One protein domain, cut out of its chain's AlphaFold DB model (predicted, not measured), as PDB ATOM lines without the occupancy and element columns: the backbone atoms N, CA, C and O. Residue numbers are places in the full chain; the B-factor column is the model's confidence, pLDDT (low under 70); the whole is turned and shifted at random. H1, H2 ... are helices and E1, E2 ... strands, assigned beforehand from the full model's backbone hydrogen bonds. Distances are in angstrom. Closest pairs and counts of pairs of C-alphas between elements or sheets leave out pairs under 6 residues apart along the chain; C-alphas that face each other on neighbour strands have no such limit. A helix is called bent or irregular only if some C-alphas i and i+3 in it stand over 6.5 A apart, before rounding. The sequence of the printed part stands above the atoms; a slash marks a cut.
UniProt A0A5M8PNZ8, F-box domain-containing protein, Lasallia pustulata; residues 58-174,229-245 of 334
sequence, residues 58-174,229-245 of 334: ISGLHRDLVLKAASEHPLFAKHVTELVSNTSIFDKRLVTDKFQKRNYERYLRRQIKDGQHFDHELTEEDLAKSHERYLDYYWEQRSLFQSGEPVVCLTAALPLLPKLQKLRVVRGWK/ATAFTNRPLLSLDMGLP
ATOM      1  N   ILE A  58      35.990  36.485   0.683       84.50
ATOM      2  CA  ILE A  58      36.853  36.881   1.778       84.50
ATOM      3  C   ILE A  58      35.967  37.434   2.890       84.50
ATOM      4  O   ILE A  58      35.346  38.485   2.719       84.50
ATOM      5  N   SER A  59      35.912  36.751   4.033       81.06
ATOM      6  CA  SER A  59      35.279  37.303   5.236       81.06
ATOM      7  C   SER A  59      36.239  38.240   5.970       81.06
ATOM      8  O   SER A  59      37.454  38.111   5.840       81.06
ATOM      9  N   GLY A  60      35.709  39.179   6.756       72.31
ATOM     10  CA  GLY A  60      36.535  40.094   7.548       72.31
ATOM     11  C   GLY A  60      37.402  39.411   8.617       72.31
ATOM     12  O   GLY A  60      38.413  39.983   8.994       72.31
ATOM     13  N   LEU A  61      37.029  38.209   9.075       72.19
ATOM     14  CA  LEU A  61      37.722  37.462  10.139       72.19
ATOM     15  C   LEU A  61      38.751  36.452   9.618       72.19
ATOM     16  O   LEU A  61      39.773  36.226  10.248       72.19
ATOM     17  N   HIS A  62      38.500  35.830   8.464       70.88
ATOM     18  CA  HIS A  62      39.358  34.765   7.920       70.88
ATOM     19  C   HIS A  62      39.954  35.148   6.566       70.88
ATOM     20  O   HIS A  62      40.185  34.297   5.702       70.88
ATOM     21  N   ARG A  63      40.168  36.451   6.364       67.81
ATOM     22  CA  ARG A  63      40.612  37.014   5.091       67.81
ATOM     23  C   ARG A  63      41.924  36.410   4.626       67.81
ATOM     24  O   ARG A  63      42.037  36.004   3.472       67.81
ATOM     25  N   ASP A  64      42.874  36.336   5.540       74.50
ATOM     26  CA  ASP A  64      44.267  36.082   5.207       74.50
ATOM     27  C   ASP A  64      44.473  34.620   4.823       74.50
ATOM     28  O   ASP A  64      45.095  34.327   3.806       74.50
ATOM     29  N   LEU A  65      43.834  33.699   5.551       80.81
ATOM     30  CA  LEU A  65      43.900  32.264   5.275       80.81
ATOM     31  C   LEU A  65      43.281  31.902   3.924       80.81
ATOM     32  O   LEU A  65      43.900  31.191   3.135       80.81
ATOM     33  N   VAL A  66      42.069  32.392   3.643       85.94
ATOM     34  CA  VAL A  66      41.355  32.041   2.407       85.94
ATOM     35  C   VAL A  66      42.036  32.663   1.198       85.94
ATOM     36  O   VAL A  66      42.222  31.993   0.182       85.94
ATOM     37  N   LEU A  67      42.430  33.932   1.307       87.69
ATOM     38  CA  LEU A  67      43.079  34.630   0.213       87.69
ATOM     39  C   LEU A  67      44.453  34.034  -0.089       87.69
ATOM     40  O   LEU A  67      44.720  33.731  -1.249       87.69
ATOM     41  N   LYS A  68      45.275  33.796   0.940       90.00
ATOM     42  CA  LYS A  68      46.588  33.161   0.793       90.00
ATOM     43  C   LYS A  68      46.463  31.766   0.189       90.00
ATOM     44  O   LYS A  68      47.134  31.462  -0.793       90.00
ATOM     45  N   ALA A  69      45.545  30.944   0.701       89.19
ATOM     46  CA  ALA A  69      45.298  29.614   0.151       89.19
ATOM     47  C   ALA A  69      44.846  29.675  -1.317       89.19
ATOM     48  O   ALA A  69      45.306  28.880  -2.133       89.19
ATOM     49  N   ALA A  70      43.978  30.621  -1.683       89.88
ATOM     50  CA  ALA A  70      43.524  30.778  -3.062       89.88
ATOM     51  C   ALA A  70      44.638  31.268  -4.000       89.88
ATOM     52  O   ALA A  70      44.736  30.781  -5.129       89.88
ATOM     53  N   SER A  71      45.475  32.203  -3.540       92.44
ATOM     54  CA  SER A  71      46.556  32.799  -4.325       92.44
ATOM     55  C   SER A  71      47.771  31.887  -4.479       92.44
ATOM     56  O   SER A  71      48.404  31.886  -5.530       92.44
ATOM     57  N   GLU A  72      48.091  31.085  -3.465       92.62
ATOM     58  CA  GLU A  72      49.215  30.142  -3.503       92.62
ATOM     59  C   GLU A  72      48.844  28.824  -4.200       92.62
ATOM     60  O   GLU A  72      49.720  28.088  -4.661       92.62
ATOM     61  N   HIS A  73      47.549  28.508  -4.326       89.62
ATOM     62  CA  HIS A  73      47.123  27.265  -4.957       89.62
ATOM     63  C   HIS A  73      47.309  27.316  -6.489       89.62
ATOM     64  O   HIS A  73      46.629  28.092  -7.173       89.62
ATOM     65  N   PRO A  74      48.132  26.426  -7.083       85.19
ATOM     66  CA  PRO A  74      48.599  26.541  -8.472       85.19
ATOM     67  C   PRO A  74      47.489  26.432  -9.523       85.19
ATOM     68  O   PRO A  74      47.665  26.872 -10.663       85.19
ATOM     69  N   LEU A  75      46.353  25.828  -9.158       83.00
ATOM     70  CA  LEU A  75      45.174  25.757 -10.015       83.00
ATOM     71  C   LEU A  75      44.223  26.930  -9.767       83.00
ATOM     72  O   LEU A  75      43.770  27.537 -10.727       83.00
ATOM     73  N   PHE A  76      43.933  27.288  -8.513       86.62
ATOM     74  CA  PHE A  76      42.903  28.300  -8.236       86.62
ATOM     75  C   PHE A  76      43.365  29.684  -8.659       86.62
ATOM     76  O   PHE A  76      42.632  30.368  -9.367       86.62
ATOM     77  N   ALA A  77      44.615  30.031  -8.363       90.56
ATOM     78  CA  ALA A  77      45.215  31.295  -8.756       90.56
ATOM     79  C   ALA A  77      44.995  31.640 -10.245       90.56
ATOM     80  O   ALA A  77      44.689  32.775 -10.604       90.56
ATOM     81  N   LYS A  78      45.057  30.631 -11.125       89.31
ATOM     82  CA  LYS A  78      44.888  30.776 -12.581       89.31
ATOM     83  C   LYS A  78      43.439  30.931 -13.049       89.31
ATOM     84  O   LYS A  78      43.230  31.221 -14.230       89.31
ATOM     85  N   HIS A  79      42.455  30.680 -12.189       87.31
ATOM     86  CA  HIS A  79      41.031  30.648 -12.537       87.31
ATOM     87  C   HIS A  79      40.176  31.648 -11.755       87.31
ATOM     88  O   HIS A  79      39.065  31.938 -12.193       87.31
ATOM     89  N   VAL A  80      40.692  32.212 -10.662       90.56
ATOM     90  CA  VAL A  80      40.009  33.273  -9.919       90.56
ATOM     91  C   VAL A  80      39.919  34.529 -10.784       90.56
ATOM     92  O   VAL A  80      40.928  35.102 -11.189       90.56
ATOM     93  N   THR A  81      38.685  34.945 -11.062       88.69
ATOM     94  CA  THR A  81      38.343  36.142 -11.844       88.69
ATOM     95  C   THR A  81      37.720  37.242 -10.999       88.69
ATOM     96  O   THR A  81      37.756  38.409 -11.386       88.69
ATOM     97  N   GLU A  82      37.160  36.887  -9.847       86.94
ATOM     98  CA  GLU A  82      36.487  37.812  -8.947       86.94
ATOM     99  C   GLU A  82      36.937  37.592  -7.501       86.94
ATOM    100  O   GLU A  82      37.024  36.464  -7.011       86.94
ATOM    101  N   LEU A  83      37.188  38.690  -6.801       88.12
ATOM    102  CA  LEU A  83      37.400  38.707  -5.365       88.12
ATOM    103  C   LEU A  83      36.202  39.394  -4.720       88.12
ATOM    104  O   LEU A  83      35.934  40.557  -5.012       88.12
ATOM    105  N   VAL A  84      35.485  38.691  -3.850       87.06
ATOM    106  CA  VAL A  84      34.346  39.237  -3.116       87.06
ATOM    107  C   VAL A  84      34.758  39.443  -1.672       87.06
ATOM    108  O   VAL A  84      34.915  38.499  -0.907       87.06
ATOM    109  N   SER A  85      34.945  40.698  -1.298       82.94
ATOM    110  CA  SER A  85      35.359  41.103   0.032       82.94
ATOM    111  C   SER A  85      34.146  41.505   0.857       82.94
ATOM    112  O   SER A  85      33.505  42.513   0.567       82.94
ATOM    113  N   ASN A  86      33.824  40.724   1.887       82.44
ATOM    114  CA  ASN A  86      32.837  41.111   2.882       82.44
ATOM    115  C   ASN A  86      33.496  42.054   3.896       82.44
ATOM    116  O   ASN A  86      34.384  41.654   4.652       82.44
ATOM    117  N   THR A  87      33.048  43.304   3.908       76.25
ATOM    118  CA  THR A  87      33.546  44.363   4.795       76.25
ATOM    119  C   THR A  87      32.589  44.651   5.943       76.25
ATOM    120  O   THR A  87      32.646  45.723   6.540       76.25
ATOM    121  N   SER A  88      31.710  43.697   6.269       80.31
ATOM    122  CA  SER A  88      30.859  43.774   7.458       80.31
ATOM    123  C   SER A  88      31.717  43.958   8.708       80.31
ATOM    124  O   SER A  88      32.682  43.224   8.938       80.31
ATOM    125  N   ILE A  89      31.349  44.957   9.503       81.12
ATOM    126  CA  ILE A  89      32.016  45.309  10.753       81.12
ATOM    127  C   ILE A  89      31.065  44.954  11.886       81.12
ATOM    128  O   ILE A  89      29.863  45.212  11.788       81.12
ATOM    129  N   PHE A  90      31.596  44.372  12.954       85.31
ATOM    130  CA  PHE A  90      30.825  44.148  14.166       85.31
ATOM    131  C   PHE A  90      30.444  45.489  14.816       85.31
ATOM    132  O   PHE A  90      31.267  46.397  14.963       85.31
ATOM    133  N   ASP A  91      29.180  45.619  15.219       84.56
ATOM    134  CA  ASP A  91      28.668  46.804  15.900       84.56
ATOM    135  C   ASP A  91      29.296  46.937  17.295       84.56
ATOM    136  O   ASP A  91      29.039  46.139  18.204       84.56
ATOM    137  N   LYS A  92      30.103  47.988  17.462       85.06
ATOM    138  CA  LYS A  92      30.746  48.375  18.723       85.06
ATOM    139  C   LYS A  92      29.729  48.640  19.837       85.06
ATOM    140  O   LYS A  92      30.038  48.397  21.000       85.06
ATOM    141  N   ARG A  93      28.514  49.103  19.517       82.06
ATOM    142  CA  ARG A  93      27.466  49.392  20.515       82.06
ATOM    143  C   ARG A  93      27.056  48.143  21.287       82.06
ATOM    144  O   ARG A  93      26.718  48.234  22.463       82.06
ATOM    145  N   LEU A  94      27.143  46.981  20.646       83.94
ATOM    146  CA  LEU A  94      26.853  45.694  21.272       83.94
ATOM    147  C   LEU A  94      27.991  45.217  22.191       83.94
ATOM    148  O   LEU A  94      27.788  44.264  22.929       83.94
ATOM    149  N   VAL A  95      29.146  45.898  22.193       83.62
ATOM    150  CA  VAL A  95      30.360  45.530  22.950       83.62
ATOM    151  C   VAL A  95      30.772  46.565  23.994       83.62
ATOM    152  O   VAL A  95      31.481  46.222  24.928       83.62
ATOM    153  N   THR A  96      30.395  47.839  23.862       76.75
ATOM    154  CA  THR A  96      30.878  48.898  24.777       76.75
ATOM    155  C   THR A  96      29.811  49.515  25.669       76.75
ATOM    156  O   THR A  96      30.155  50.227  26.607       76.75
ATOM    157  N   ASP A  97      28.524  49.290  25.398       72.00
ATOM    158  CA  ASP A  97      27.446  49.866  26.212       72.00
ATOM    159  C   ASP A  97      27.475  49.300  27.649       72.00
ATOM    160  O   ASP A  97      28.019  48.239  27.907       72.00
ATOM    161  N   LYS A  98      26.870  49.964  28.627       71.38
ATOM    162  CA  LYS A  98      26.621  49.389  29.957       71.38
ATOM    163  C   LYS A  98      25.609  48.230  29.898       71.38
ATOM    164  O   LYS A  98      25.543  47.416  30.813       71.38
ATOM    165  N   PHE A  99      24.839  48.144  28.808       73.25
ATOM    166  CA  PHE A  99      23.787  47.147  28.572       73.25
ATOM    167  C   PHE A  99      24.103  46.151  27.437       73.25
ATOM    168  O   PHE A  99      23.175  45.643  26.810       73.25
ATOM    169  N   GLN A 100      25.383  45.850  27.184       78.69
ATOM    170  CA  GLN A 100      25.894  45.013  26.067       78.69
ATOM    171  C   GLN A 100      25.049  43.770  25.814       78.69
ATOM    172  O   GLN A 100      24.400  43.662  24.777       78.69
ATOM    173  N   LYS A 101      24.961  42.893  26.824       83.12
ATOM    174  CA  LYS A 101      24.236  41.625  26.731       83.12
ATOM    175  C   LYS A 101      22.760  41.844  26.389       83.12
ATOM    176  O   LYS A 101      22.243  41.231  25.466       83.12
ATOM    177  N   ARG A 102      22.095  42.793  27.058       84.69
ATOM    178  CA  ARG A 102      20.668  43.089  26.840       84.69
ATOM    179  C   ARG A 102      20.399  43.700  25.461       84.69
ATOM    180  O   ARG A 102      19.363  43.428  24.855       84.69
ATOM    181  N   ASN A 103      21.302  44.542  24.966       86.00
ATOM    182  CA  ASN A 103      21.198  45.135  23.635       86.00
ATOM    183  C   ASN A 103      21.470  44.101  22.544       86.00
ATOM    184  O   ASN A 103      20.739  44.071  21.559       86.00
ATOM    185  N   TYR A 104      22.460  43.232  22.749       86.75
ATOM    186  CA  TYR A 104      22.765  42.120  21.857       86.75
ATOM    187  C   TYR A 104      21.608  41.119  21.781       86.75
ATOM    188  O   TYR A 104      21.157  40.772  20.694       86.75
ATOM    189  N   GLU A 105      21.039  40.733  22.924       87.62
ATOM    190  CA  GLU A 105      19.844  39.886  22.979       87.62
ATOM    191  C   GLU A 105      18.663  40.528  22.248       87.62
ATOM    192  O   GLU A 105      17.974  39.869  21.472       87.62
ATOM    193  N   ARG A 106      18.425  41.829  22.460       86.38
ATOM    194  CA  ARG A 106      17.369  42.564  21.753       86.38
ATOM    195  C   ARG A 106      17.629  42.607  20.250       86.38
ATOM    196  O   ARG A 106      16.679  42.491  19.481       86.38
ATOM    197  N   TYR A 107      18.882  42.791  19.848       85.31
ATOM    198  CA  TYR A 107      19.302  42.775  18.454       85.31
ATOM    199  C   TYR A 107      19.022  41.407  17.816       85.31
ATOM    200  O   TYR A 107      18.271  41.349  16.846       85.31
ATOM    201  N   LEU A 108      19.499  40.311  18.413       83.94
ATOM    202  CA  LEU A 108      19.246  38.955  17.916       83.94
ATOM    203  C   LEU A 108      17.754  38.618  17.868       83.94
ATOM    204  O   LEU A 108      17.266  38.117  16.860       83.94
ATOM    205  N   ARG A 109      16.998  38.942  18.923       82.81
ATOM    206  CA  ARG A 109      15.551  38.678  18.962       82.81
ATOM    207  C   ARG A 109      14.773  39.456  17.903       82.81
ATOM    208  O   ARG A 109      13.733  38.973  17.470       82.81
ATOM    209  N   ARG A 110      15.240  40.641  17.493       82.19
ATOM    210  CA  ARG A 110      14.658  41.365  16.349       82.19
ATOM    211  C   ARG A 110      14.933  40.619  15.048       82.19
ATOM    212  O   ARG A 110      13.984  40.297  14.357       82.19
ATOM    213  N   GLN A 111      16.184  40.227  14.805       77.38
ATOM    214  CA  GLN A 111      16.543  39.470  13.597       77.38
ATOM    215  C   GLN A 111      15.740  38.159  13.461       77.38
ATOM    216  O   GLN A 111      15.282  37.840  12.370       77.38
ATOM    217  N   ILE A 112      15.500  37.440  14.568       75.69
ATOM    218  CA  ILE A 112      14.641  36.238  14.593       75.69
ATOM    219  C   ILE A 112      13.198  36.566  14.191       75.69
ATOM    220  O   ILE A 112      12.597  35.849  13.394       75.69
ATOM    221  N   LYS A 113      12.627  37.639  14.758       70.75
ATOM    222  CA  LYS A 113      11.245  38.061  14.478       70.75
ATOM    223  C   LYS A 113      11.050  38.494  13.032       70.75
ATOM    224  O   LYS A 113       9.989  38.238  12.479       70.75
ATOM    225  N   ASP A 114      12.083  39.069  12.432       74.25
ATOM    226  CA  ASP A 114      12.091  39.508  11.036       74.25
ATOM    227  C   ASP A 114      12.262  38.321  10.053       74.25
ATOM    228  O   ASP A 114      12.571  38.509   8.879       74.25
ATOM    229  N   GLY A 115      12.074  37.076  10.518       59.19
ATOM    230  CA  GLY A 115      12.030  35.877   9.678       59.19
ATOM    231  C   GLY A 115      13.394  35.298   9.300       59.19
ATOM    232  O   GLY A 115      13.467  34.408   8.452       59.19
ATOM    233  N   GLN A 116      14.489  35.753   9.915       59.38
ATOM    234  CA  GLN A 116      15.805  35.176   9.643       59.38
ATOM    235  C   GLN A 116      15.980  33.843  10.378       59.38
ATOM    236  O   GLN A 116      16.351  33.822  11.540       59.38
ATOM    237  N   HIS A 117      15.734  32.735   9.679       54.19
ATOM    238  CA  HIS A 117      16.401  31.424   9.808       54.19
ATOM    239  C   HIS A 117      16.632  30.779  11.192       54.19
ATOM    240  O   HIS A 117      17.472  29.885  11.300       54.19
ATOM    241  N   PHE A 118      15.900  31.142  12.240       56.88
ATOM    242  CA  PHE A 118      15.918  30.358  13.474       56.88
ATOM    243  C   PHE A 118      14.721  29.410  13.489       56.88
ATOM    244  O   PHE A 118      13.596  29.814  13.760       56.88
ATOM    245  N   ASP A 119      14.986  28.132  13.206       60.47
ATOM    246  CA  ASP A 119      13.982  27.055  13.239       60.47
ATOM    247  C   ASP A 119      13.485  26.740  14.671       60.47
ATOM    248  O   ASP A 119      12.601  25.908  14.859       60.47
ATOM    249  N   HIS A 120      14.058  27.378  15.697       67.69
ATOM    250  CA  HIS A 120      13.743  27.162  17.109       67.69
ATOM    251  C   HIS A 120      13.892  28.451  17.929       67.69
ATOM    252  O   HIS A 120      14.686  29.334  17.601       67.69
ATOM    253  N   GLU A 121      13.136  28.545  19.028       78.44
ATOM    254  CA  GLU A 121      13.311  29.608  20.018       78.44
ATOM    255  C   GLU A 121      14.697  29.490  20.670       78.44
ATOM    256  O   GLU A 121      15.060  28.438  21.196       78.44
ATOM    257  N   LEU A 122      15.485  30.570  20.636       81.38
ATOM    258  CA  LEU A 122      16.795  30.610  21.292       81.38
ATOM    259  C   LEU A 122      16.628  30.607  22.814       81.38
ATOM    260  O   LEU A 122      15.957  31.482  23.372       81.38
ATOM    261  N   THR A 123      17.300  29.675  23.490       88.06
ATOM    262  CA  THR A 123      17.354  29.661  24.955       88.06
ATOM    263  C   THR A 123      18.225  30.807  25.487       88.06
ATOM    264  O   THR A 123      19.035  31.398  24.766       88.06
ATOM    265  N   GLU A 124      18.095  31.141  26.777       87.25
ATOM    266  CA  GLU A 124      18.976  32.139  27.409       87.25
ATOM    267  C   GLU A 124      20.453  31.717  27.391       87.25
ATOM    268  O   GLU A 124      21.341  32.568  27.285       87.25
ATOM    269  N   GLU A 125      20.724  30.410  27.448       89.19
ATOM    270  CA  GLU A 125      22.077  29.865  27.355       89.19
ATOM    271  C   GLU A 125      22.657  30.050  25.945       89.19
ATOM    272  O   GLU A 125      23.806  30.477  25.803       89.19
ATOM    273  N   ASP A 126      21.857  29.818  24.899       87.62
ATOM    274  CA  ASP A 126      22.273  30.035  23.507       87.62
ATOM    275  C   ASP A 126      22.566  31.511  23.233       87.62
ATOM    276  O   ASP A 126      23.572  31.845  22.604       87.62
ATOM    277  N   LEU A 127      21.724  32.409  23.755       87.50
ATOM    278  CA  LEU A 127      21.934  33.853  23.658       87.50
ATOM    279  C   LEU A 127      23.238  34.280  24.340       87.50
ATOM    280  O   LEU A 127      23.988  35.081  23.779       87.50
ATOM    281  N   ALA A 128      23.536  33.728  25.519       88.06
ATOM    282  CA  ALA A 128      24.775  34.012  26.234       88.06
ATOM    283  C   ALA A 128      26.009  33.516  25.461       88.06
ATOM    284  O   ALA A 128      26.937  34.298  25.252       88.06
ATOM    285  N   LYS A 129      25.994  32.269  24.968       90.94
ATOM    286  CA  LYS A 129      27.086  31.702  24.154       90.94
ATOM    287  C   LYS A 129      27.283  32.458  22.843       90.94
ATOM    288  O   LYS A 129      28.412  32.688  22.415       90.94
ATOM    289  N   SER A 130      26.192  32.853  22.190       88.38
ATOM    290  CA  SER A 130      26.248  33.644  20.960       88.38
ATOM    291  C   SER A 130      26.860  35.022  21.214       88.38
ATOM    292  O   SER A 130      27.670  35.488  20.415       88.38
ATOM    293  N   HIS A 131      26.513  35.658  22.336       90.50
ATOM    294  CA  HIS A 131      27.088  36.941  22.727       90.50
ATOM    295  C   HIS A 131      28.587  36.832  23.009       90.50
ATOM    296  O   HIS A 131      29.351  37.659  22.527       90.50
ATOM    297  N   GLU A 132      29.018  35.798  23.731       91.00
ATOM    298  CA  GLU A 132      30.437  35.541  23.993       91.00
ATOM    299  C   GLU A 132      31.229  35.391  22.686       91.00
ATOM    300  O   GLU A 132      32.181  36.132  22.456       91.00
ATOM    301  N   ARG A 133      30.744  34.560  21.753       90.00
ATOM    302  CA  ARG A 133      31.359  34.429  20.419       90.00
ATOM    303  C   ARG A 133      31.397  35.747  19.657       90.00
ATOM    304  O   ARG A 133      32.367  36.041  18.969       90.00
ATOM    305  N   TYR A 134      30.330  36.539  19.742       89.50
ATOM    306  CA  TYR A 134      30.286  37.849  19.101       89.50
ATOM    307  C   TYR A 134      31.369  38.783  19.653       89.50
ATOM    308  O   TYR A 134      32.002  39.497  18.877       89.50
ATOM    309  N   LEU A 135      31.598  38.771  20.969       90.38
ATOM    310  CA  LEU A 135      32.663  39.548  21.599       90.38
ATOM    311  C   LEU A 135      34.039  39.085  21.117       90.38
ATOM    312  O   LEU A 135      34.838  39.930  20.712       90.38
ATOM    313  N   ASP A 136      34.287  37.775  21.091       91.19
ATOM    314  CA  ASP A 136      35.547  37.210  20.591       91.19
ATOM    315  C   ASP A 136      35.821  37.668  19.156       91.19
ATOM    316  O   ASP A 136      36.874  38.240  18.867       91.19
ATOM    317  N   TYR A 137      34.830  37.529  18.273       88.81
ATOM    318  CA  TYR A 137      34.946  37.958  16.884       88.81
ATOM    319  C   TYR A 137      35.108  39.472  16.728       88.81
ATOM    320  O   TYR A 137      35.861  39.926  15.866       88.81
ATOM    321  N   TYR A 138      34.433  40.276  17.551       89.94
ATOM    322  CA  TYR A 138      34.618  41.726  17.542       89.94
ATOM    323  C   TYR A 138      36.072  42.094  17.859       89.94
ATOM    324  O   TYR A 138      36.679  42.905  17.153       89.94
ATOM    325  N   TRP A 139      36.641  41.497  18.909       90.31
ATOM    326  CA  TRP A 139      38.008  41.788  19.332       90.31
ATOM    327  C   TRP A 139      39.048  41.242  18.357       90.31
ATOM    328  O   TRP A 139      40.009  41.951  18.056       90.31
ATOM    329  N   GLU A 140      38.828  40.051  17.802       89.06
ATOM    330  CA  GLU A 140      39.660  39.477  16.742       89.06
ATOM    331  C   GLU A 140      39.675  40.387  15.506       89.06
ATOM    332  O   GLU A 140      40.737  40.824  15.061       89.06
ATOM    333  N   GLN A 141      38.495  40.780  15.010       86.69
ATOM    334  CA  GLN A 141      38.375  41.698  13.877       86.69
ATOM    335  C   GLN A 141      39.089  43.029  14.158       86.69
ATOM    336  O   GLN A 141      39.786  43.569  13.295       86.69
ATOM    337  N   ARG A 142      38.937  43.574  15.369       87.00
ATOM    338  CA  ARG A 142      39.602  44.817  15.766       87.00
ATOM    339  C   ARG A 142      41.124  44.665  15.790       87.00
ATOM    340  O   ARG A 142      41.813  45.564  15.309       87.00
ATOM    341  N   SER A 143      41.632  43.559  16.327       88.38
ATOM    342  CA  SER A 143      43.065  43.258  16.369       88.38
ATOM    343  C   SER A 143      43.654  43.178  14.956       88.38
ATOM    344  O   SER A 143      44.642  43.854  14.671       88.38
ATOM    345  N   LEU A 144      42.972  42.485  14.038       84.00
ATOM    346  CA  LEU A 144      43.365  42.384  12.626       84.00
ATOM    347  C   LEU A 144      43.416  43.754  11.927       84.00
ATOM    348  O   LEU A 144      44.330  44.046  11.157       84.00
ATOM    349  N   PHE A 145      42.462  44.650  12.201       81.25
ATOM    350  CA  PHE A 145      42.516  46.005  11.636       81.25
ATOM    351  C   PHE A 145      43.623  46.871  12.227       81.25
ATOM    352  O   PHE A 145      44.100  47.796  11.565       81.25
ATOM    353  N   GLN A 146      43.998  46.623  13.477       85.88
ATOM    354  CA  GLN A 146      45.083  47.341  14.133       85.88
ATOM    355  C   GLN A 146      46.453  46.847  13.669       85.88
ATOM    356  O   GLN A 146      47.354  47.670  13.534       85.88
ATOM    357  N   SER A 147      46.598  45.553  13.371       86.25
ATOM    358  CA  SER A 147      47.848  44.980  12.861       86.25
ATOM    359  C   SER A 147      48.158  45.409  11.423       86.25
ATOM    360  O   SER A 147      49.319  45.432  11.024       86.25
ATOM    361  N   GLY A 148      47.133  45.745  10.629       83.25
ATOM    362  CA  GLY A 148      47.293  46.035   9.200       83.25
ATOM    363  C   GLY A 148      47.584  44.790   8.351       83.25
ATOM    364  O   GLY A 148      47.780  44.905   7.140       83.25
ATOM    365  N   GLU A 149      47.554  43.603   8.958       83.94
ATOM    366  CA  GLU A 149      47.756  42.305   8.309       83.94
ATOM    367  C   GLU A 149      46.848  42.086   7.085       83.94
ATOM    368  O   GLU A 149      47.380  41.717   6.034       83.94
ATOM    369  N   PRO A 150      45.549  42.465   7.107       79.88
ATOM    370  CA  PRO A 150      44.684  42.360   5.933       79.88
ATOM    371  C   PRO A 150      45.242  43.043   4.683       79.88
ATOM    372  O   PRO A 150      45.059  42.563   3.563       79.88
ATOM    373  N   VAL A 151      45.902  44.190   4.863       80.12
ATOM    374  CA  VAL A 151      46.472  44.972   3.761       80.12
ATOM    375  C   VAL A 151      47.669  44.239   3.189       80.12
ATOM    376  O   VAL A 151      47.765  44.074   1.976       80.12
ATOM    377  N   VAL A 152      48.543  43.754   4.073       84.19
ATOM    378  CA  VAL A 152      49.741  42.993   3.714       84.19
ATOM    379  C   VAL A 152      49.347  41.737   2.938       84.19
ATOM    380  O   VAL A 152      49.850  41.517   1.835       84.19
ATOM    381  N   CYS A 153      48.377  40.970   3.436       84.62
ATOM    382  CA  CYS A 153      47.888  39.765   2.773       84.62
ATOM    383  C   CYS A 153      47.283  40.049   1.396       84.62
ATOM    384  O   CYS A 153      47.589  39.337   0.440       84.62
ATOM    385  N   LEU A 154      46.493  41.118   1.253       82.69
ATOM    386  CA  LEU A 154      45.970  41.532  -0.052       82.69
ATOM    387  C   LEU A 154      47.099  41.919  -1.012       82.69
ATOM    388  O   LEU A 154      47.135  41.431  -2.140       82.69
ATOM    389  N   THR A 155      48.052  42.738  -0.567       83.25
ATOM    390  CA  THR A 155      49.180  43.162  -1.409       83.25
ATOM    391  C   THR A 155      50.070  42.000  -1.848       83.25
ATOM    392  O   THR A 155      50.546  42.004  -2.981       83.25
ATOM    393  N   ALA A 156      50.244  40.979  -1.004       87.38
ATOM    394  CA  ALA A 156      51.008  39.782  -1.338       87.38
ATOM    395  C   ALA A 156      50.250  38.838  -2.289       87.38
ATOM    396  O   ALA A 156      50.853  38.232  -3.173       87.38
ATOM    397  N   ALA A 157      48.930  38.716  -2.130       89.31
ATOM    398  CA  ALA A 157      48.119  37.765  -2.883       89.31
ATOM    399  C   ALA A 157      47.712  38.259  -4.278       89.31
ATOM    400  O   ALA A 157      47.649  37.461  -5.212       89.31
ATOM    401  N   LEU A 158      47.432  39.557  -4.448       87.06
ATOM    402  CA  LEU A 158      46.932  40.106  -5.717       87.06
ATOM    403  C   LEU A 158      47.848  39.819  -6.925       87.06
ATOM    404  O   LEU A 158      47.324  39.380  -7.952       87.06
ATOM    405  N   PRO A 159      49.185  39.975  -6.841       89.88
ATOM    406  CA  PRO A 159      50.080  39.661  -7.959       89.88
ATOM    407  C   PRO A 159      50.037  38.188  -8.385       89.88
ATOM    408  O   PRO A 159      50.332  37.863  -9.535       89.88
ATOM    409  N   LEU A 160      49.653  37.295  -7.470       92.62
ATOM    410  CA  LEU A 160      49.571  35.857  -7.711       92.62
ATOM    411  C   LEU A 160      48.259  35.438  -8.391       92.62
ATOM    412  O   LEU A 160      48.125  34.274  -8.753       92.62
ATOM    413  N   LEU A 161      47.301  36.350  -8.598       90.81
ATOM    414  CA  LEU A 161      45.996  36.066  -9.208       90.81
ATOM    415  C   LEU A 161      45.918  36.606 -10.649       90.81
ATOM    416  O   LEU A 161      45.286  37.634 -10.909       90.81
ATOM    417  N   PRO A 162      46.518  35.919 -11.643       88.88
ATOM    418  CA  PRO A 162      46.705  36.451 -12.989       88.88
ATOM    419  C   PRO A 162      45.429  36.608 -13.827       88.88
ATOM    420  O   PRO A 162      45.525  37.082 -14.958       88.88
ATOM    421  N   LYS A 163      44.253  36.194 -13.358       88.88
ATOM    422  CA  LYS A 163      42.989  36.416 -14.081       88.88
ATOM    423  C   LYS A 163      41.993  37.253 -13.299       88.88
ATOM    424  O   LYS A 163      40.850  37.363 -13.731       88.88
ATOM    425  N   LEU A 164      42.415  37.852 -12.187       88.81
ATOM    426  CA  LEU A 164      41.542  38.700 -11.400       88.81
ATOM    427  C   LEU A 164      41.130  39.928 -12.225       88.81
ATOM    428  O   LEU A 164      41.975  40.702 -12.664       88.81
ATOM    429  N   GLN A 165      39.827  40.073 -12.449       87.00
ATOM    430  CA  GLN A 165      39.222  41.148 -13.242       87.00
ATOM    431  C   GLN A 165      38.273  42.007 -12.410       87.00
ATOM    432  O   GLN A 165      38.059  43.173 -12.735       87.00
ATOM    433  N   LYS A 166      37.683  41.419 -11.364       86.56
ATOM    434  CA  LYS A 166      36.644  42.049 -10.555       86.56
ATOM    435  C   LYS A 166      37.015  42.027  -9.085       86.56
ATOM    436  O   LYS A 166      37.352  40.978  -8.537       86.56
ATOM    437  N   LEU A 167      36.884  43.178  -8.444       83.19
ATOM    438  CA  LEU A 167      36.891  43.297  -6.995       83.19
ATOM    439  C   LEU A 167      35.516  43.808  -6.578       83.19
ATOM    440  O   LEU A 167      35.125  44.913  -6.950       83.19
ATOM    441  N   ARG A 168      34.789  42.992  -5.821       82.19
ATOM    442  CA  ARG A 168      33.488  43.345  -5.265       82.19
ATOM    443  C   ARG A 168      33.636  43.561  -3.774       82.19
ATOM    444  O   ARG A 168      34.098  42.671  -3.061       82.19
ATOM    445  N   VAL A 169      33.212  44.721  -3.299       79.00
ATOM    446  CA  VAL A 169      33.156  45.015  -1.868       79.00
ATOM    447  C   VAL A 169      31.701  44.947  -1.431       79.00
ATOM    448  O   VAL A 169      30.880  45.757  -1.854       79.00
ATOM    449  N   VAL A 170      31.379  43.961  -0.598       77.75
ATOM    450  CA  VAL A 170      30.036  43.759  -0.056       77.75
ATOM    451  C   VAL A 170      30.009  44.295   1.365       77.75
ATOM    452  O   VAL A 170      30.724  43.802   2.241       77.75
ATOM    453  N   ARG A 171      29.181  45.316   1.586       64.31
ATOM    454  CA  ARG A 171      28.965  45.924   2.896       64.31
ATOM    455  C   ARG A 171      27.697  45.393   3.518       64.31
ATOM    456  O   ARG A 171      26.612  45.722   3.053       64.31
ATOM    457  N   GLY A 172      27.858  44.652   4.609       56.91
ATOM    458  CA  GLY A 172      26.731  44.080   5.316       56.91
ATOM    459  C   GLY A 172      26.066  43.000   4.475       56.91
ATOM    460  O   GLY A 172      25.686  43.193   3.324       56.91
ATOM    461  N   TRP A 173      25.785  41.870   5.096       40.59
ATOM    462  CA  TRP A 173      24.468  41.322   4.833       40.59
ATOM    463  C   TRP A 173      23.520  42.310   5.515       40.59
ATOM    464  O   TRP A 173      23.219  42.170   6.696       40.59
ATOM    465  N   LYS A 174      23.092  43.368   4.808       36.50
ATOM    466  CA  LYS A 174      21.724  43.819   5.039       36.50
ATOM    467  C   LYS A 174      20.912  42.607   4.612       36.50
ATOM    468  O   LYS A 174      20.735  42.390   3.418       36.50
ATOM    469  N   ALA A 229      47.923  49.055  -5.981       54.69
ATOM    470  CA  ALA A 229      48.635  47.795  -6.199       54.69
ATOM    471  C   ALA A 229      48.238  47.143  -7.531       54.69
ATOM    472  O   ALA A 229      49.105  46.684  -8.268       54.69
ATOM    473  N   THR A 230      46.951  47.166  -7.893       54.59
ATOM    474  CA  THR A 230      46.490  46.682  -9.200       54.59
ATOM    475  C   THR A 230      46.958  47.563 -10.355       54.59
ATOM    476  O   THR A 230      47.396  47.020 -11.369       54.59
ATOM    477  N   ALA A 231      46.974  48.892 -10.198       54.97
ATOM    478  CA  ALA A 231      47.516  49.806 -11.207       54.97
ATOM    479  C   ALA A 231      49.009  49.540 -11.474       54.97
ATOM    480  O   ALA A 231      49.436  49.509 -12.626       54.97
ATOM    481  N   PHE A 232      49.789  49.228 -10.433       47.72
ATOM    482  CA  PHE A 232      51.202  48.854 -10.562       47.72
ATOM    483  C   PHE A 232      51.430  47.488 -11.228       47.72
ATOM    484  O   PHE A 232      52.531  47.224 -11.708       47.72
ATOM    485  N   THR A 233      50.411  46.623 -11.326       55.31
ATOM    486  CA  THR A 233      50.523  45.359 -12.080       55.31
ATOM    487  C   THR A 233      50.353  45.517 -13.599       55.31
ATOM    488  O   THR A 233      50.373  44.506 -14.301       55.31
ATOM    489  N   ASN A 234      50.207  46.749 -14.122       52.25
ATOM    490  CA  ASN A 234      49.949  47.049 -15.543       52.25
ATOM    491  C   ASN A 234      48.726  46.303 -16.112       52.25
ATOM    492  O   ASN A 234      48.700  45.915 -17.282       52.25
ATOM    493  N   ARG A 235      47.708  46.058 -15.281       55.97
ATOM    494  CA  ARG A 235      46.496  45.339 -15.683       55.97
ATOM    495  C   ARG A 235      45.283  46.245 -15.542       55.97
ATOM    496  O   ARG A 235      45.069  46.770 -14.449       55.97
ATOM    497  N   PRO A 236      44.470  46.405 -16.598       51.62
ATOM    498  CA  PRO A 236      43.224  47.140 -16.482       51.62
ATOM    499  C   PRO A 236      42.286  46.351 -15.565       51.62
ATOM    500  O   PRO A 236      41.898  45.218 -15.866       51.62
ATOM    501  N   LEU A 237      41.946  46.930 -14.417       50.03
ATOM    502  CA  LEU A 237      40.874  46.410 -13.580       50.03
ATOM    503  C   LEU A 237      39.558  46.745 -14.293       50.03
ATOM    504  O   LEU A 237      39.154  47.901 -14.339       50.03
ATOM    505  N   LEU A 238      38.937  45.741 -14.916       45.56
ATOM    506  CA  LEU A 238      37.839  45.950 -15.873       45.56
ATOM    507  C   LEU A 238      36.543  46.432 -15.219       45.56
ATOM    508  O   LEU A 238      35.728  47.074 -15.872       45.56
ATOM    509  N   SER A 239      36.323  46.105 -13.948       48.94
ATOM    510  CA  SER A 239      35.169  46.621 -13.221       48.94
ATOM    511  C   SER A 239      35.414  46.589 -11.724       48.94
ATOM    512  O   SER A 239      35.747  45.539 -11.160       48.94
ATOM    513  N   LEU A 240      35.166  47.720 -11.085       47.12
ATOM    514  CA  LEU A 240      35.026  47.816  -9.649       47.12
ATOM    515  C   LEU A 240      33.545  48.006  -9.328       47.12
ATOM    516  O   LEU A 240      32.944  48.982  -9.768       47.12
ATOM    517  N   ASP A 241      32.994  47.091  -8.539       45.06
ATOM    518  CA  ASP A 241      31.616  47.174  -8.067       45.06
ATOM    519  C   ASP A 241      31.631  47.391  -6.552       45.06
ATOM    520  O   ASP A 241      31.905  46.482  -5.755       45.06
ATOM    521  N   MET A 242      31.420  48.645  -6.163       42.81
ATOM    522  CA  MET A 242      31.093  48.982  -4.790       42.81
ATOM    523  C   MET A 242      29.577  48.982  -4.708       42.81
ATOM    524  O   MET A 242      28.949  49.882  -5.257       42.81
ATOM    525  N   GLY A 243      29.008  48.000  -4.007       37.41
ATOM    526  CA  GLY A 243      27.584  47.965  -3.673       37.41
ATOM    527  C   GLY A 243      27.231  49.096  -2.706       37.41
ATOM    528  O   GLY A 243      26.971  48.866  -1.527       37.41
ATOM    529  N   LEU A 244      27.300  50.326  -3.197       36.72
ATOM    530  CA  LEU A 244      26.863  51.556  -2.572       36.72
ATOM    531  C   LEU A 244      25.703  52.024  -3.434       36.72
ATOM    532  O   LEU A 244      25.922  52.315  -4.609       36.72
ATOM    533  N   PRO A 245      24.472  52.032  -2.916       30.02
ATOM    534  CA  PRO A 245      23.362  52.398  -3.770       30.02
ATOM    535  C   PRO A 245      23.597  53.813  -4.398       30.02
ATOM    536  O   PRO A 245      24.096  54.699  -3.717       30.02
TER     537      PRO A 245
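Overview. This is residues 58 to 174 and 229 to 245 of the 334 residues of the protein "F-box domain-containing protein" of Lasallia pustulata (UniProt A0A5M8PNZ8). Picture a loose, open frame: a small parallel sheet of three short strands, E1, E2 and E3, makes one side, and the long helix H4 spans the opposite side. H1 and H5, side by side, and short H6 sit at one end of the frame, H2 and H3 at the other. The printed part has 134 residues, with six named helices and three named strands in the order H1 E1 H2 H3 H4 H5 E2 H6 E3; the sheet order is E1 E2 E3 and the class is mostly helix. The whole is loose, with a radius of gyration of the C-alphas of 18.3 A, and elongated, spanning 53 by 31 by 29 A.

Along the chain. Begin at the sheet: find C-alpha 82 at (36.487, 37.812, -8.947), where E1, residues 82 to 86, begins and runs 12.8 A. E2 is residues 166 to 170, 12.5 A, and E3 is residues 239 to 242, ending at C-alpha 242 at (31.093, 48.982, -4.790). For the longest helix, find C-alpha 124 at (18.976, 32.139, 27.409); from there H4 runs 34.8 A to residue 147. H3 is residues 100 to 113, 19.9 A; H5, residues 149 to 160, 17.4 A; H1, residues 63 to 72, 14.0 A. H2, residues 93 to 96, and H6, residues 229 to 232, are short.

Arrangement. Look first at E1 and E2, parallel at 16 degrees, with N 83 and O 166 2.9 A apart, within hydrogen-bond range. E2 and E3 are parallel at 4 degrees, with N 169 and O 241 3.3 A apart. E1, H2 to H5 and E2 form a strand-helix-strand unit, two parallel neighbour strands with helices between, yet no named helix is on the sheet. H1 and H5 touch, closest at C-alphas 71 and 157, 5.4 A, at a shallow tilt of 19 degrees, the same way. H5 touches H6 with residues 155 to 159 alone, closest at C-alphas 155 and 229, 6.7 A. H5 is irregular, but only just: C-alphas 156 and 159 are 6.7 A apart. H4 and H5 are close but not clearly touching, C-alphas 144 and 150 coming closest at 6.8 A. At its other end, H4 touches H3 with residues 127 to 131 alone, closest at C-alphas 127 and 105, 6.4 A; at 71 degrees they are only just about perpendicular. H2 and H3 touch only at the corner, closest at C-alphas 94 and 100, 4.9 A. Every O i to N i+4 pair is within hydrogen-bond range in H1, H3 and H4, and 6 of 8 in H5; H2 and H6 are too short for such a pair.

Size, cuts and confidence. The C-alphas farthest apart are those of Glu 124 and Asn 234, 55.0 A. Residues 175 to 228 are not printed, and C-alphas 174 and 229 are 29.4 A apart across this cut. Of the links that are printed whole, none is long. Look at the B-factor column: the model's mean pLDDT over the printed part is 77.7, with values under 70 at residues 63, 115 to 120, 171 to 174 and 229 to 245.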